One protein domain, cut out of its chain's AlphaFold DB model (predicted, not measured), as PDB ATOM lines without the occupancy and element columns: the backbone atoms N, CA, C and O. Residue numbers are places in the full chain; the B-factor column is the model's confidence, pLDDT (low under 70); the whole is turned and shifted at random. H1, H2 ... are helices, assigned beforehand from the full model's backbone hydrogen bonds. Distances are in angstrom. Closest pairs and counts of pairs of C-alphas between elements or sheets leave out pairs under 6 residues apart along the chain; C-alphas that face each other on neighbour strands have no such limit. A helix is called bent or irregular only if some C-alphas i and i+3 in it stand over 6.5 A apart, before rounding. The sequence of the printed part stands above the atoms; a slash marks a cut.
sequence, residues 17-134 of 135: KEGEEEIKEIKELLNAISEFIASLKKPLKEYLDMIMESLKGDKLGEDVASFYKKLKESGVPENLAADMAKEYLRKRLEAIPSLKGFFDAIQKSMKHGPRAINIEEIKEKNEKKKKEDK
ATOM      1  N   LYS A  17      31.992  24.437 -37.986       54.72
ATOM      2  CA  LYS A  17      31.671  24.940 -36.640       54.72
ATOM      3  C   LYS A  17      30.826  23.987 -35.783       54.72
ATOM      4  O   LYS A  17      30.937  24.048 -34.568       54.72
ATOM      5  N   GLU A  18      30.019  23.110 -36.386       56.41
ATOM      6  CA  GLU A  18      29.103  22.228 -35.636       56.41
ATOM      7  C   GLU A  18      29.846  21.099 -34.897       56.41
ATOM      8  O   GLU A  18      29.555  20.823 -33.737       56.41
ATOM      9  N   GLY A  19      30.869  20.493 -35.516       58.66
ATOM     10  CA  GLY A  19      31.626  19.397 -34.890       58.66
ATOM     11  C   GLY A  19      32.525  19.841 -33.728       58.66
ATOM     12  O   GLY A  19      32.779  19.072 -32.802       58.66
ATOM     13  N   GLU A  20      32.997  21.091 -33.737       64.31
ATOM     14  CA  GLU A  20      33.785  21.642 -32.628       64.31
ATOM     15  C   GLU A  20      32.939  21.917 -31.378       64.31
ATOM     16  O   GLU A  20      33.448  21.803 -30.260       64.31
ATOM     17  N   GLU A  21      31.666  22.281 -31.552       69.62
ATOM     18  CA  GLU A  21      30.725  22.497 -30.446       69.62
ATOM     19  C   GLU A  21      30.345  21.165 -29.783       69.62
ATOM     20  O   GLU A  21      30.437  21.039 -28.564       69.62
ATOM     21  N   GLU A  22      30.077  20.126 -30.574       70.25
ATOM     22  CA  GLU A  22      29.721  18.789 -30.077       70.25
ATOM     23  C   GLU A  22      30.862  18.141 -29.259       70.25
ATOM     24  O   GLU A  22      30.654  17.567 -28.185       70.25
ATOM     25  N   ILE A  23      32.116  18.311 -29.698       76.31
ATOM     26  CA  ILE A  23      33.300  17.838 -28.958       76.31
ATOM     27  C   ILE A  23      33.497  18.611 -27.643       76.31
ATOM     28  O   ILE A  23      33.999  18.043 -26.665       76.31
ATOM     29  N   LYS A  24      33.133  19.898 -27.592       76.88
ATOM     30  CA  LYS A  24      33.198  20.694 -26.355       76.88
ATOM     31  C   LYS A  24      32.176  20.211 -25.335       76.88
ATOM     32  O   LYS A  24      32.560  19.981 -24.191       76.88
ATOM     33  N   GLU A  25      30.939  19.959 -25.751       76.94
ATOM     34  CA  GLU A  25      29.882  19.457 -24.863       76.94
ATOM     35  C   GLU A  25      30.249  18.103 -24.234       76.94
ATOM     36  O   GLU A  25      30.083  17.897 -23.029       76.94
ATOM     37  N   ILE A  26      30.835  17.189 -25.015       81.38
ATOM     38  CA  ILE A  26      31.292  15.886 -24.504       81.38
ATOM     39  C   ILE A  26      32.424  16.060 -23.484       81.38
ATOM     40  O   ILE A  26      32.436  15.388 -22.450       81.38
ATOM     41  N   LYS A  27      33.374  16.967 -23.738       76.38
ATOM     42  CA  LYS A  27      34.461  17.263 -22.788       76.38
ATOM     43  C   LYS A  27      33.930  17.847 -21.484       76.38
ATOM     44  O   LYS A  27      34.408  17.466 -20.419       76.38
ATOM     45  N   GLU A  28      32.946  18.734 -21.556       85.50
ATOM     46  CA  GLU A  28      32.301  19.315 -20.378       85.50
ATOM     47  C   GLU A  28      31.551  18.255 -19.565       85.50
ATOM     48  O   GLU A  28      31.707  18.199 -18.345       85.50
ATOM     49  N   LEU A  29      30.827  17.349 -20.226       84.12
ATOM     50  CA  LEU A  29      30.151  16.238 -19.557       84.12
ATOM     51  C   LEU A  29      31.143  15.286 -18.875       84.12
ATOM     52  O   LEU A  29      30.945  14.900 -17.722       84.12
ATOM     53  N   LEU A  30      32.224  14.916 -19.563       79.06
ATOM     54  CA  LEU A  30      33.266  14.056 -18.996       79.06
ATOM     55  C   LEU A  30      33.980  14.730 -17.819       79.06
ATOM     56  O   LEU A  30      34.275  14.060 -16.826       79.06
ATOM     57  N   ASN A  31      34.198  16.045 -17.883       84.44
ATOM     58  CA  ASN A  31      34.721  16.815 -16.759       84.44
ATOM     59  C   ASN A  31      33.747  16.821 -15.579       84.44
ATOM     60  O   ASN A  31      34.172  16.540 -14.462       84.44
ATOM     61  N   ALA A  32      32.450  17.030 -15.813       84.12
ATOM     62  CA  ALA A  32      31.440  16.976 -14.759       84.12
ATOM     63  C   ALA A  32      31.376  15.591 -14.090       84.12
ATOM     64  O   ALA A  32      31.267  15.489 -12.868       84.12
ATOM     65  N   ILE A  33      31.507  14.510 -14.867       74.31
ATOM     66  CA  ILE A  33      31.578  13.142 -14.334       74.31
ATOM     67  C   ILE A  33      32.875  12.935 -13.539       74.31
ATOM     68  O   ILE A  33      32.844  12.336 -12.465       74.31
ATOM     69  N   SER A  34      34.009  13.440 -14.026       74.69
ATOM     70  CA  SER A  34      35.304  13.358 -13.338       74.69
ATOM     71  C   SER A  34      35.293  14.111 -12.004       74.69
ATOM     72  O   SER A  34      35.723  13.573 -10.983       74.69
ATOM     73  N   GLU A  35      34.738  15.322 -11.981       80.44
ATOM     74  CA  GLU A  35      34.552  16.126 -10.771       80.44
ATOM     75  C   GLU A  35      33.580  15.459  -9.801       80.44
ATOM     76  O   GLU A  35      33.855  15.391  -8.602       80.44
ATOM     77  N   PHE A  36      32.491  14.879 -10.310       76.69
ATOM     78  CA  PHE A  36      31.568  14.094  -9.501       76.69
ATOM     79  C   PHE A  36      32.278  12.891  -8.864       76.69
ATOM     80  O   PHE A  36      32.241  12.740  -7.644       76.69
ATOM     81  N   ILE A  37      33.016  12.086  -9.633       72.81
ATOM     82  CA  ILE A  37      33.805  10.957  -9.105       72.81
ATOM     83  C   ILE A  37      34.845  11.440  -8.084       72.81
ATOM     84  O   ILE A  37      35.016  10.814  -7.036       72.81
ATOM     85  N   ALA A  38      35.529  12.555  -8.345       75.50
ATOM     86  CA  ALA A  38      36.477  13.146  -7.406       75.50
ATOM     87  C   ALA A  38      35.792  13.580  -6.100       75.50
ATOM     88  O   ALA A  38      36.329  13.331  -5.018       75.50
ATOM     89  N   SER A  39      34.584  14.141  -6.189       75.12
ATOM     90  CA  SER A  39      33.777  14.550  -5.037       75.12
ATOM     91  C   SER A  39      33.325  13.366  -4.177       75.12
ATOM     92  O   SER A  39      33.199  13.512  -2.964       75.12
ATOM     93  N   LEU A  40      33.170  12.172  -4.767       75.25
ATOM     94  CA  LEU A  40      32.805  10.947  -4.048       75.25
ATOM     95  C   LEU A  40      33.970  10.329  -3.267       75.25
ATOM     96  O   LEU A  40      33.727   9.613  -2.297       75.25
ATOM     97  N   LYS A  41      35.227  10.605  -3.645       72.38
ATOM     98  CA  LYS A  41      36.412   9.992  -3.014       72.38
ATOM     99  C   LYS A  41      36.509  10.298  -1.524       72.38
ATOM    100  O   LYS A  41      36.868   9.418  -0.748       72.38
ATOM    101  N   LYS A  42      36.208  11.537  -1.131       71.31
ATOM    102  CA  LYS A  42      36.321  11.984   0.260       71.31
ATOM    103  C   LYS A  42      35.237  11.360   1.159       71.31
ATOM    104  O   LYS A  42      35.626  10.706   2.120       71.31
ATOM    105  N   PRO A  43      33.935  11.414   0.810       69.44
ATOM    106  CA  PRO A  43      32.899  10.667   1.522       69.44
ATOM    107  C   PRO A  43      33.191   9.165   1.591       69.44
ATOM    108  O   PRO A  43      33.107   8.573   2.661       69.44
ATOM    109  N   LEU A  44      33.594   8.537   0.477       69.81
ATOM    110  CA  LEU A  44      33.947   7.110   0.453       69.81
ATOM    111  C   LEU A  44      35.081   6.779   1.419       69.81
ATOM    112  O   LEU A  44      35.005   5.784   2.134       69.81
ATOM    113  N   LYS A  45      36.122   7.612   1.443       72.75
ATOM    114  CA  LYS A  45      37.256   7.446   2.345       72.75
ATOM    115  C   LYS A  45      36.840   7.600   3.807       72.75
ATOM    116  O   LYS A  45      37.228   6.768   4.611       72.75
ATOM    117  N   GLU A  46      36.011   8.585   4.136       72.06
ATOM    118  CA  GLU A  46      35.497   8.781   5.498       72.06
ATOM    119  C   GLU A  46      34.657   7.582   5.970       72.06
ATOM    120  O   GLU A  46      34.807   7.136   7.105       72.06
ATOM    121  N   TYR A  47      33.844   6.984   5.092       67.19
ATOM    122  CA  TYR A  47      33.124   5.749   5.417       67.19
ATOM    123  C   TYR A  47      34.056   4.546   5.595       67.19
ATOM    124  O   TYR A  47      33.845   3.747   6.505       67.19
ATOM    125  N   LEU A  48      35.085   4.405   4.753       66.81
ATOM    126  CA  LEU A  48      36.078   3.332   4.876       66.81
ATOM    127  C   LEU A  48      36.907   3.468   6.154       66.81
ATOM    128  O   LEU A  48      37.102   2.476   6.850       66.81
ATOM    129  N   ASP A  49      37.335   4.683   6.481       67.25
ATOM    130  CA  ASP A  49      38.103   4.983   7.685       67.25
ATOM    131  C   ASP A  49      37.229   4.735   8.934       67.25
ATOM    132  O   ASP A  49      37.673   4.075   9.868       67.25
ATOM    133  N   MET A  50      35.941   5.101   8.915       61.41
ATOM    134  CA  MET A  50      34.994   4.807  10.004       61.41
ATOM    135  C   MET A  50      34.718   3.299  10.171       61.41
ATOM    136  O   MET A  50      34.557   2.814  11.293       61.41
ATOM    137  N   ILE A  51      34.694   2.535   9.072       64.06
ATOM    138  CA  ILE A  51      34.621   1.067   9.111       64.06
ATOM    139  C   ILE A  51      35.927   0.487   9.672       64.06
ATOM    140  O   ILE A  51      35.864  -0.395  10.522       64.06
ATOM    141  N   MET A  52      37.094   0.978   9.252       59.38
ATOM    142  CA  MET A  52      38.396   0.507   9.745       59.38
ATOM    143  C   MET A  52      38.665   0.883  11.210       59.38
ATOM    144  O   MET A  52      39.316   0.121  11.921       59.38
ATOM    145  N   GLU A  53      38.158   2.017  11.690       63.91
ATOM    146  CA  GLU A  53      38.287   2.436  13.091       63.91
ATOM    147  C   GLU A  53      37.274   1.733  14.002       63.91
ATOM    148  O   GLU A  53      37.615   1.314  15.109       63.91
ATOM    149  N   SER A  54      36.023   1.568  13.552       58.81
ATOM    150  CA  SER A  54      34.970   0.939  14.364       58.81
ATOM    151  C   SER A  54      35.045  -0.587  14.369       58.81
ATOM    152  O   SER A  54      34.483  -1.229  15.261       58.81
ATOM    153  N   LEU A  55      35.684  -1.187  13.372       54.19
ATOM    154  CA  LEU A  55      35.796  -2.625  13.233       54.19
ATOM    155  C   LEU A  55      37.249  -2.979  12.996       54.19
ATOM    156  O   LEU A  55      37.918  -2.459  12.115       54.19
ATOM    157  N   LYS A  56      37.670  -4.036  13.675       62.22
ATOM    158  CA  LYS A  56      38.629  -4.987  13.122       62.22
ATOM    159  C   LYS A  56      38.018  -5.547  11.821       62.22
ATOM    160  O   LYS A  56      37.516  -6.669  11.835       62.22
ATOM    161  N   GLY A  57      37.935  -4.746  10.755       62.56
ATOM    162  CA  GLY A  57      37.239  -5.064   9.504       62.56
ATOM    163  C   GLY A  57      37.777  -6.351   8.895       62.56
ATOM    164  O   GLY A  57      37.003  -7.190   8.438       62.56
ATOM    165  N   ASP A  58      39.081  -6.565   9.066       62.84
ATOM    166  CA  ASP A  58      39.788  -7.799   8.742       62.84
ATOM    167  C   ASP A  58      39.167  -9.020   9.432       62.84
ATOM    168  O   ASP A  58      38.890 -10.018   8.780       62.84
ATOM    169  N   LYS A  59      38.826  -8.927  10.726       75.31
ATOM    170  CA  LYS A  59      38.220 -10.047  11.469       75.31
ATOM    171  C   LYS A  59      36.794 -10.346  11.035       75.31
ATOM    172  O   LYS A  59      36.397 -11.505  11.052       75.31
ATOM    173  N   LEU A  60      36.013  -9.327  10.668       80.75
ATOM    174  CA  LEU A  60      34.660  -9.548  10.149       80.75
ATOM    175  C   LEU A  60      34.716 -10.196   8.759       80.75
ATOM    176  O   LEU A  60      33.980 -11.147   8.501       80.75
ATOM    177  N   GLY A  61      35.610  -9.719   7.891       81.88
ATOM    178  CA  GLY A  61      35.850 -10.314   6.577       81.88
ATOM    179  C   GLY A  61      36.347 -11.758   6.672       81.88
ATOM    180  O   GLY A  61      35.807 -12.635   5.999       81.88
ATOM    181  N   GLU A  62      37.315 -12.027   7.551       86.06
ATOM    182  CA  GLU A  62      37.827 -13.375   7.829       86.06
ATOM    183  C   GLU A  62      36.741 -14.318   8.350       86.06
ATOM    184  O   GLU A  62      36.669 -15.469   7.913       86.06
ATOM    185  N   ASP A  63      35.877 -13.848   9.251       85.94
ATOM    186  CA  ASP A  63      34.791 -14.651   9.816       85.94
ATOM    187  C   ASP A  63      33.733 -14.998   8.754       85.94
ATOM    188  O   ASP A  63      33.350 -16.160   8.610       85.94
ATOM    189  N   VAL A  64      33.330 -14.028   7.924       91.19
ATOM    190  CA  VAL A  64      32.390 -14.252   6.805       91.19
ATOM    191  C   VAL A  64      32.990 -15.196   5.760       91.19
ATOM    192  O   VAL A  64      32.314 -16.115   5.292       91.19
ATOM    193  N   ALA A  65      34.266 -15.016   5.413       91.50
ATOM    194  CA  ALA A  65      34.960 -15.887   4.468       91.50
ATOM    195  C   ALA A  65      35.096 -17.317   5.010       91.50
ATOM    196  O   ALA A  65      34.886 -18.286   4.275       91.50
ATOM    197  N   SER A  66      35.410 -17.463   6.298       93.75
ATOM    198  CA  SER A  66      35.499 -18.764   6.967       93.75
ATOM    199  C   SER A  66      34.140 -19.458   7.032       93.75
ATOM    200  O   SER A  66      34.052 -20.662   6.798       93.75
ATOM    201  N   PHE A  67      33.071 -18.707   7.300       93.44
ATOM    202  CA  PHE A  67      31.703 -19.213   7.272       93.44
ATOM    203  C   PHE A  67      31.321 -19.727   5.876       93.44
ATOM    204  O   PHE A  67      30.878 -20.868   5.748       93.44
ATOM    205  N   TYR A  68      31.583 -18.948   4.821       93.94
ATOM    206  CA  TYR A  68      31.352 -19.366   3.434       93.94
ATOM    207  C   TYR A  68      32.119 -20.643   3.063       93.94
ATOM    208  O   TYR A  68      31.538 -21.573   2.501       93.94
ATOM    209  N   LYS A  69      33.411 -20.721   3.414       95.12
ATOM    210  CA  LYS A  69      34.234 -21.916   3.168       95.12
ATOM    211  C   LYS A  69      33.643 -23.154   3.839       95.12
ATOM    212  O   LYS A  69      33.456 -24.159   3.164       95.12
ATOM    213  N   LYS A  70      33.247 -23.057   5.114       95.12
ATOM    214  CA  LYS A  70      32.616 -24.165   5.854       95.12
ATOM    215  C   LYS A  70      31.289 -24.616   5.236       95.12
ATOM    216  O   LYS A  70      30.998 -25.810   5.215       95.12
ATOM    217  N   LEU A  71      30.482 -23.689   4.713       95.12
ATOM    218  CA  LEU A  71      29.254 -24.038   3.989       95.12
ATOM    219  C   LEU A  71      29.577 -24.842   2.724       95.12
ATOM    220  O   LEU A  71      29.009 -25.910   2.512       95.12
ATOM    221  N   LYS A  72      30.550 -24.396   1.923       95.69
ATOM    222  CA  LYS A  72      30.979 -25.150   0.735       95.69
ATOM    223  C   LYS A  72      31.557 -26.520   1.083       95.69
ATOM    224  O   LYS A  72      31.215 -27.505   0.438       95.69
ATOM    225  N   GLU A  73      32.399 -26.595   2.109       95.31
ATOM    226  CA  GLU A  73      33.018 -27.844   2.576       95.31
ATOM    227  C   GLU A  73      31.987 -28.849   3.108       95.31
ATOM    228  O   GLU A  73      32.171 -30.053   2.965       95.31
ATOM    229  N   SER A  74      30.873 -28.368   3.668       93.25
ATOM    230  CA  SER A  74      29.751 -29.210   4.113       93.25
ATOM    231  C   SER A  74      28.785 -29.603   2.989       93.25
ATOM    232  O   SER A  74      27.777 -30.261   3.247       93.25
ATOM    233  N   GLY A  75      29.093 -29.247   1.737       93.06
ATOM    234  CA  GLY A  75      28.306 -29.623   0.564       93.06
ATOM    235  C   GLY A  75      27.145 -28.681   0.252       93.06
ATOM    236  O   GLY A  75      26.284 -29.028  -0.557       93.06
ATOM    237  N   VAL A  76      27.101 -27.488   0.858       93.00
ATOM    238  CA  VAL A  76      26.101 -26.473   0.505       93.00
ATOM    239  C   VAL A  76      26.399 -25.939  -0.905       93.00
ATOM    240  O   VAL A  76      27.539 -25.551  -1.180       93.00
ATOM    241  N   PRO A  77      25.393 -25.876  -1.800       95.19
ATOM    242  CA  PRO A  77      25.545 -25.292  -3.128       95.19
ATOM    243  C   PRO A  77      26.101 -23.865  -3.075       95.19
ATOM    244  O   PRO A  77      25.708 -23.070  -2.224       95.19
ATOM    245  N   GLU A  78      26.997 -23.527  -3.999       87.94
ATOM    246  CA  GLU A  78      27.756 -22.269  -3.985       87.94
ATOM    247  C   GLU A  78      26.874 -21.012  -3.959       87.94
ATOM    248  O   GLU A  78      27.139 -20.089  -3.192       87.94
ATOM    249  N   ASN A  79      25.793 -20.997  -4.740       90.25
ATOM    250  CA  ASN A  79      24.824 -19.902  -4.749       90.25
ATOM    251  C   ASN A  79      24.161 -19.713  -3.375       90.25
ATOM    252  O   ASN A  79      24.116 -18.599  -2.857       90.25
ATOM    253  N   LEU A  80      23.713 -20.806  -2.757       91.75
ATOM    254  CA  LEU A  80      23.085 -20.777  -1.442       91.75
ATOM    255  C   LEU A  80      24.096 -20.401  -0.352       91.75
ATOM    256  O   LEU A  80      23.788 -19.588   0.515       91.75
ATOM    257  N   ALA A  81      25.320 -20.926  -0.418       91.44
ATOM    258  CA  ALA A  81      26.394 -20.575   0.505       91.44
ATOM    259  C   ALA A  81      26.739 -19.079   0.427       91.44
ATOM    260  O   ALA A  81      26.941 -18.437   1.459       91.44
ATOM    261  N   ALA A  82      26.771 -18.513  -0.782       89.94
ATOM    262  CA  ALA A  82      27.023 -17.093  -0.995       89.94
ATOM    263  C   ALA A  82      25.895 -16.226  -0.419       89.94
ATOM    264  O   ALA A  82      26.171 -15.229   0.252       89.94
ATOM    265  N   ASP A  83      24.637 -16.613  -0.624       90.50
ATOM    266  CA  ASP A  83      23.493 -15.884  -0.074       90.50
ATOM    267  C   ASP A  83      23.437 -15.975   1.457       90.50
ATOM    268  O   ASP A  83      23.238 -14.960   2.127       90.50
ATOM    269  N   MET A  84      23.727 -17.146   2.032       90.19
ATOM    270  CA  MET A  84      23.847 -17.318   3.484       90.19
ATOM    271  C   MET A  84      24.988 -16.481   4.073       90.19
ATOM    272  O   MET A  84      24.825 -15.887   5.138       90.19
ATOM    273  N   ALA A  85      26.133 -16.393   3.391       91.19
ATOM    274  CA  ALA A  85      27.256 -15.565   3.826       91.19
ATOM    275  C   ALA A  85      26.934 -14.062   3.761       91.19
ATOM    276  O   ALA A  85      27.291 -13.320   4.681       91.19
ATOM    277  N   LYS A  86      26.207 -13.608   2.730       88.88
ATOM    278  CA  LYS A  86      25.695 -12.227   2.648       88.88
ATOM    279  C   LYS A  86      24.736 -11.913   3.795       88.88
ATOM    280  O   LYS A  86      24.870 -10.871   4.432       88.88
ATOM    281  N   GLU A  87      23.796 -12.813   4.071       88.81
ATOM    282  CA  GLU A  87      22.860 -12.699   5.197       88.81
ATOM    283  C   GLU A  87      23.591 -12.658   6.546       88.81
ATOM    284  O   GLU A  87      23.270 -11.843   7.413       88.81
ATOM    285  N   TYR A  88      24.616 -13.495   6.718       87.19
ATOM    286  CA  TYR A  88      25.451 -13.510   7.916       87.19
ATOM    287  C   TYR A  88      26.183 -12.179   8.122       87.19
ATOM    288  O   TYR A  88      26.104 -11.596   9.207       87.19
ATOM    289  N   LEU A  89      26.829 -11.655   7.075       86.94
ATOM    290  CA  LEU A  89      27.467 -10.337   7.106       86.94
ATOM    291  C   LEU A  89      26.453  -9.241   7.456       86.94
ATOM    292  O   LEU A  89      26.715  -8.429   8.342       86.94
ATOM    293  N   ARG A  90      25.283  -9.243   6.809       82.81
ATOM    294  CA  ARG A  90      24.207  -8.280   7.073       82.81
ATOM    295  C   ARG A  90      23.817  -8.280   8.552       82.81
ATOM    296  O   ARG A  90      23.863  -7.231   9.187       82.81
ATOM    297  N   LYS A  91      23.502  -9.445   9.122       84.44
ATOM    298  CA  LYS A  91      23.113  -9.571  10.539       84.44
ATOM    299  C   LYS A  91      24.216  -9.120  11.491       84.44
ATOM    300  O   LYS A  91      23.935  -8.493  12.510       84.44
ATOM    301  N   ARG A  92      25.479  -9.413  11.168       82.69
ATOM    302  CA  ARG A  92      26.632  -8.956  11.959       82.69
ATOM    303  C   ARG A  92      26.774  -7.435  11.943       82.69
ATOM    304  O   ARG A  92      27.046  -6.861  12.993       82.69
ATOM    305  N   LEU A  93      26.560  -6.793  10.797       78.25
ATOM    306  CA  LEU A  93      26.581  -5.332  10.679       78.25
ATOM    307  C   LEU A  93      25.396  -4.681  11.406       78.25
ATOM    308  O   LEU A  93      25.585  -3.690  12.104       78.25
ATOM    309  N   GLU A  94      24.197  -5.261  11.306       76.75
ATOM    310  CA  GLU A  94      23.001  -4.797  12.030       76.75
ATOM    311  C   GLU A  94      23.152  -4.893  13.554       76.75
ATOM    312  O   GLU A  94      22.620  -4.057  14.285       76.75
ATOM    313  N   ALA A  95      23.890  -5.896  14.039       78.00
ATOM    314  CA  ALA A  95      24.157  -6.092  15.460       78.00
ATOM    315  C   ALA A  95      25.114  -5.043  16.053       78.00
ATOM    316  O   ALA A  95      25.242  -4.970  17.276       78.00
ATOM    317  N   ILE A  96      25.783  -4.240  15.220       78.56
ATOM    318  CA  ILE A  96      26.690  -3.177  15.658       78.56
ATOM    319  C   ILE A  96      25.913  -1.850  15.670       78.56
ATOM    320  O   ILE A  96      25.595  -1.311  14.605       78.56
ATOM    321  N   PRO A  97      25.620  -1.269  16.852       70.19
ATOM    322  CA  PRO A  97      24.762  -0.086  16.961       70.19
ATOM    323  C   PRO A  97      25.263   1.131  16.169       70.19
ATOM    324  O   PRO A  97      24.452   1.891  15.646       70.19
ATOM    325  N   SER A  98      26.585   1.297  16.037       68.56
ATOM    326  CA  SER A  98      27.217   2.388  15.280       68.56
ATOM    327  C   SER A  98      27.087   2.247  13.758       68.56
ATOM    328  O   SER A  98      27.178   3.246  13.050       68.56
ATOM    329  N   LEU A  99      26.841   1.038  13.242       66.75
ATOM    330  CA  LEU A  99      26.772   0.760  11.800       66.75
ATOM    331  C   LEU A  99      25.343   0.645  11.275       66.75
ATOM    332  O   LEU A  99      25.131   0.721  10.066       66.75
ATOM    333  N   LYS A 100      24.349   0.539  12.163       66.19
ATOM    334  CA  LYS A 100      22.932   0.475  11.790       66.19
ATOM    335  C   LYS A 100      22.491   1.682  10.952       66.19
ATOM    336  O   LYS A 100      21.900   1.503   9.894       66.19
ATOM    337  N   GLY A 101      22.847   2.901  11.369       71.12
ATOM    338  CA  GLY A 101      22.499   4.127  10.636       71.12
ATOM    339  C   GLY A 101      23.160   4.225   9.254       71.12
ATOM    340  O   GLY A 101      22.550   4.715   8.306       71.12
ATOM    341  N   PHE A 102      24.380   3.700   9.118       68.25
ATOM    342  CA  PHE A 102      25.085   3.600   7.841       68.25
ATOM    343  C   PHE A 102      24.444   2.554   6.919       68.25
ATOM    344  O   PHE A 102      24.195   2.831   5.746       68.25
ATOM    345  N   PHE A 103      24.111   1.378   7.455       68.31
ATOM    346  CA  PHE A 103      23.445   0.320   6.700       68.31
ATOM    347  C   PHE A 103      22.053   0.755   6.227       68.31
ATOM    348  O   PHE A 103      21.695   0.534   5.072       68.31
ATOM    349  N   ASP A 104      21.300   1.455   7.077       73.50
ATOM    350  CA  ASP A 104      20.013   2.046   6.715       73.50
ATOM    351  C   ASP A 104      20.166   3.100   5.606       73.50
ATOM    352  O   ASP A 104      19.366   3.121   4.669       73.50
ATOM    353  N   ALA A 105      21.211   3.934   5.652       72.56
ATOM    354  CA  ALA A 105      21.501   4.918   4.608       72.56
ATOM    355  C   ALA A 105      21.859   4.262   3.262       72.56
ATOM    356  O   ALA A 105      21.317   4.661   2.227       72.56
ATOM    357  N   ILE A 106      22.698   3.220   3.269       74.00
ATOM    358  CA  ILE A 106      23.043   2.434   2.071       74.00
ATOM    359  C   ILE A 106      21.819   1.709   1.514       74.00
ATOM    360  O   ILE A 106      21.559   1.730   0.313       74.00
ATOM    361  N   GLN A 107      21.026   1.074   2.373       77.00
ATOM    362  CA  GLN A 107      19.836   0.352   1.936       77.00
ATOM    363  C   GLN A 107      18.806   1.310   1.323       77.00
ATOM    364  O   GLN A 107      18.132   0.972   0.348       77.00
ATOM    365  N   LYS A 108      18.683   2.520   1.877       73.81
ATOM    366  CA  LYS A 108      17.775   3.552   1.371       73.81
ATOM    367  C   LYS A 108      18.266   4.154   0.052       73.81
ATOM    368  O   LYS A 108      17.434   4.418  -0.812       73.81
ATOM    369  N   SER A 109      19.579   4.299  -0.145       70.12
ATOM    370  CA  SER A 109      20.149   4.729  -1.430       70.12
ATOM    371  C   SER A 109      20.045   3.651  -2.514       70.12
ATOM    372  O   SER A 109      19.794   3.983  -3.665       70.12
ATOM    373  N   MET A 110      20.126   2.362  -2.168       67.88
ATOM    374  CA  MET A 110      19.880   1.271  -3.123       67.88
ATOM    375  C   MET A 110      18.396   1.105  -3.485       67.88
ATOM    376  O   MET A 110      18.075   0.802  -4.631       67.88
ATOM    377  N   LYS A 111      17.470   1.311  -2.534       65.31
ATOM    378  CA  LYS A 111      16.015   1.269  -2.799       65.31
ATOM    379  C   LYS A 111      15.510   2.470  -3.595       65.31
ATOM    380  O   LYS A 111      14.492   2.374  -4.275       65.31
ATOM    381  N   HIS A 112      16.195   3.602  -3.506       53.88
ATOM    382  CA  HIS A 112      15.977   4.754  -4.365       53.88
ATOM    383  C   HIS A 112      17.092   4.772  -5.404       53.88
ATOM    384  O   HIS A 112      17.995   5.600  -5.317       53.88
ATOM    385  N   GLY A 113      17.035   3.821  -6.349       46.59
ATOM    386  CA  GLY A 113      17.945   3.764  -7.497       46.59
ATOM    387  C   GLY A 113      18.127   5.146  -8.136       46.59
ATOM    388  O   GLY A 113      17.263   6.009  -7.941       46.59
ATOM    389  N   PRO A 114      19.251   5.381  -8.842       48.03
ATOM    390  CA  PRO A 114      19.673   6.712  -9.267       48.03
ATOM    391  C   PRO A 114      18.474   7.448  -9.848       48.03
ATOM    392  O   PRO A 114      17.907   7.010 -10.849       48.03
ATOM    393  N   ARG A 115      18.021   8.506  -9.157       50.91
ATOM    394  CA  ARG A 115      16.926   9.331  -9.666       50.91
ATOM    395  C   ARG A 115      17.364   9.751 -11.056       50.91
ATOM    396  O   ARG A 115      18.412  10.381 -11.181       50.91
ATOM    397  N   ALA A 116      16.603   9.341 -12.068       45.94
ATOM    398  CA  ALA A 116      16.806   9.808 -13.422       45.94
ATOM    399  C   ALA A 116      16.797  11.335 -13.346       45.94
ATOM    400  O   ALA A 116      15.775  11.945 -13.033       45.94
ATOM    401  N   ILE A 117      17.971  11.939 -13.508       50.69
ATOM    402  CA  ILE A 117      18.091  13.377 -13.666       50.69
ATOM    403  C   ILE A 117      17.393  13.634 -14.993       50.69
ATOM    404  O   ILE A 117      17.921  13.272 -16.043       50.69
ATOM    405  N   ASN A 118      16.166  14.149 -14.949       52.78
ATOM    406  CA  ASN A 118      15.449  14.475 -16.165       52.78
ATOM    407  C   ASN A 118      16.076  15.755 -16.731       52.78
ATOM    408  O   ASN A 118      15.802  16.862 -16.269       52.78
ATOM    409  N   ILE A 119      17.011  15.582 -17.669       54.72
ATOM    410  CA  ILE A 119      17.815  16.655 -18.274       54.72
ATOM    411  C   ILE A 119      16.906  17.712 -18.943       54.72
ATOM    412  O   ILE A 119      17.292  18.875 -19.067       54.72
ATOM    413  N   GLU A 120      15.674  17.339 -19.295       52.91
ATOM    414  CA  GLU A 120      14.659  18.216 -19.889       52.91
ATOM    415  C   GLU A 120      14.181  19.319 -18.922       52.91
ATOM    416  O   GLU A 120      14.083  20.477 -19.330       52.91
ATOM    417  N   GLU A 121      14.014  19.032 -17.621       53.03
ATOM    418  CA  GLU A 121      13.628  20.055 -16.627       53.03
ATOM    419  C   GLU A 121      14.747  21.082 -16.375       53.03
ATOM    420  O   GLU A 121      14.481  22.242 -16.048       53.03
ATOM    421  N   ILE A 122      16.013  20.683 -16.547       57.25
ATOM    422  CA  ILE A 122      17.173  21.575 -16.386       57.25
ATOM    423  C   ILE A 122      17.287  22.527 -17.590       57.25
ATOM    424  O   ILE A 122      17.626  23.701 -17.410       57.25
ATOM    425  N   LYS A 123      16.949  22.064 -18.803       55.47
ATOM    426  CA  LYS A 123      16.925  22.911 -20.008       55.47
ATOM    427  C   LYS A 123      15.817  23.967 -19.951       55.47
ATOM    428  O   LYS A 123      16.112  25.141 -20.177       55.47
ATOM    429  N   GLU A 124      14.596  23.610 -19.549       53.72
ATOM    430  CA  GLU A 124      13.496  24.588 -19.442       53.72
ATOM    431  C   GLU A 124      13.759  25.681 -18.394       53.72
ATOM    432  O   GLU A 124      13.388  26.846 -18.584       53.72
ATOM    433  N   LYS A 125      14.427  25.342 -17.283       54.00
ATOM    434  CA  LYS A 125      14.757  26.315 -16.228       54.00
ATOM    435  C   LYS A 125      15.822  27.324 -16.667       54.00
ATOM    436  O   LYS A 125      15.766  28.484 -16.258       54.00
ATOM    437  N   ASN A 126      16.758  26.903 -17.517       54.59
ATOM    438  CA  ASN A 126      17.799  27.776 -18.061       54.59
ATOM    439  C   ASN A 126      17.281  28.677 -19.195       54.59
ATOM    440  O   ASN A 126      17.718  29.824 -19.297       54.59
ATOM    441  N   GLU A 127      16.314  28.225 -19.997       53.25
ATOM    442  CA  GLU A 127      15.678  29.079 -21.014       53.25
ATOM    443  C   GLU A 127      14.775  30.163 -20.416       53.25
ATOM    444  O   GLU A 127      14.725  31.272 -20.952       53.25
ATOM    445  N   LYS A 128      14.102  29.889 -19.289       54.00
ATOM    446  CA  LYS A 128      13.288  30.899 -18.587       54.00
ATOM    447  C   LYS A 128      14.147  31.997 -17.951       54.00
ATOM    448  O   LYS A 128      13.852  33.169 -18.153       54.00
ATOM    449  N   LYS A 129      15.276  31.647 -17.319       49.66
ATOM    450  CA  LYS A 129      16.228  32.644 -16.784       49.66
ATOM    451  C   LYS A 129      16.838  33.544 -17.862       49.66
ATOM    452  O   LYS A 129      17.015  34.732 -17.643       49.66
ATOM    453  N   LYS A 130      17.103  33.010 -19.060       49.53
ATOM    454  CA  LYS A 130      17.692  33.789 -20.165       49.53
ATOM    455  C   LYS A 130      16.718  34.794 -20.804       49.53
ATOM    456  O   LYS A 130      17.157  35.634 -21.589       49.53
ATOM    457  N   LYS A 131      15.415  34.684 -20.513       51.41
ATOM    458  CA  LYS A 131      14.376  35.625 -20.963       51.41
ATOM    459  C   LYS A 131      14.090  36.729 -19.942       51.41
ATOM    460  O   LYS A 131      13.750  37.818 -20.374       51.41
ATOM    461  N   GLU A 132      14.282  36.478 -18.647       48.25
ATOM    462  CA  GLU A 132      14.105  37.495 -17.593       48.25
ATOM    463  C   GLU A 132      15.274  38.496 -17.523       48.25
ATOM    464  O   GLU A 132      15.052  39.652 -17.202       48.25
ATOM    465  N   ASP A 133      16.495  38.112 -17.921       47.53
ATOM    466  CA  ASP A 133      17.660  39.024 -17.951       47.53
ATOM    467  C   ASP A 133      17.735  39.913 -19.221       47.53
ATOM    468  O   ASP A 133      18.760  40.548 -19.487       47.53
ATOM    469  N   LYS A 134      16.692  39.918 -20.064       49.97
ATOM    470  CA  LYS A 134      16.633  40.687 -21.326       49.97
ATOM    471  C   LYS A 134      15.492  41.708 -21.402       49.97
ATOM    472  O   LYS A 134      15.322  42.310 -22.465       49.97
TER     473      LYS A 134
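This is residues 17 to 134 of the 135 residues of an uncharacterized protein of Candidatus Korarchaeota archaeon (UniProt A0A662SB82). What is the shape? A long helical arm, H1, meets the helical hairpin of H2 and H3 at its end, and H4 and H5 make a second arm that folds back. How large is it? The printed part has 118 residues with five named helices, H1 to H5 in order, and its class is all helix. It is extended, with radius of gyration of the C-alphas 22.9 A and spans 73 by 31 by 22 A.

Where is H1? H1, residues 17 to 54, runs 56.5 A from C-alpha 17 at (31.671, 24.940, -36.640). What follows? H2, residues 57 to 73, and H3, residues 78 to 94, each measure 24.2 A. H4, residues 97 to 111, measures 21.7 A and is only just irregular: C-alphas 98 and 101 are 6.8 A apart. H5, residues 119 to 132, measures 21.2 A and ends at C-alpha 132, (14.105, 37.495, -17.593).

What is close to H1? H2 is close but not clearly touching, about perpendicular at 89 degrees; closest are C-alphas Ile 51 and Gly 57, 6.7 A. Which touch? H2 and H3, a hairpin, touch, closest at C-alphas Tyr 68 and Ala 85, 5.6 A. H3 and H4 touch only at the corner, closest at C-alphas Glu 94 and Lys 100, 5.3 A; H5 touches no helix. Are backbones complete? Every O i to N i+4 pair is within hydrogen-bond range in H2 and H3; H1 has 31 of 34, H4 9 of 11, H5 9 of 10.

Is it cut? The printed part has no cut and no long link. Where is confidence low? 49 residues are under 70, among them 110 to 134.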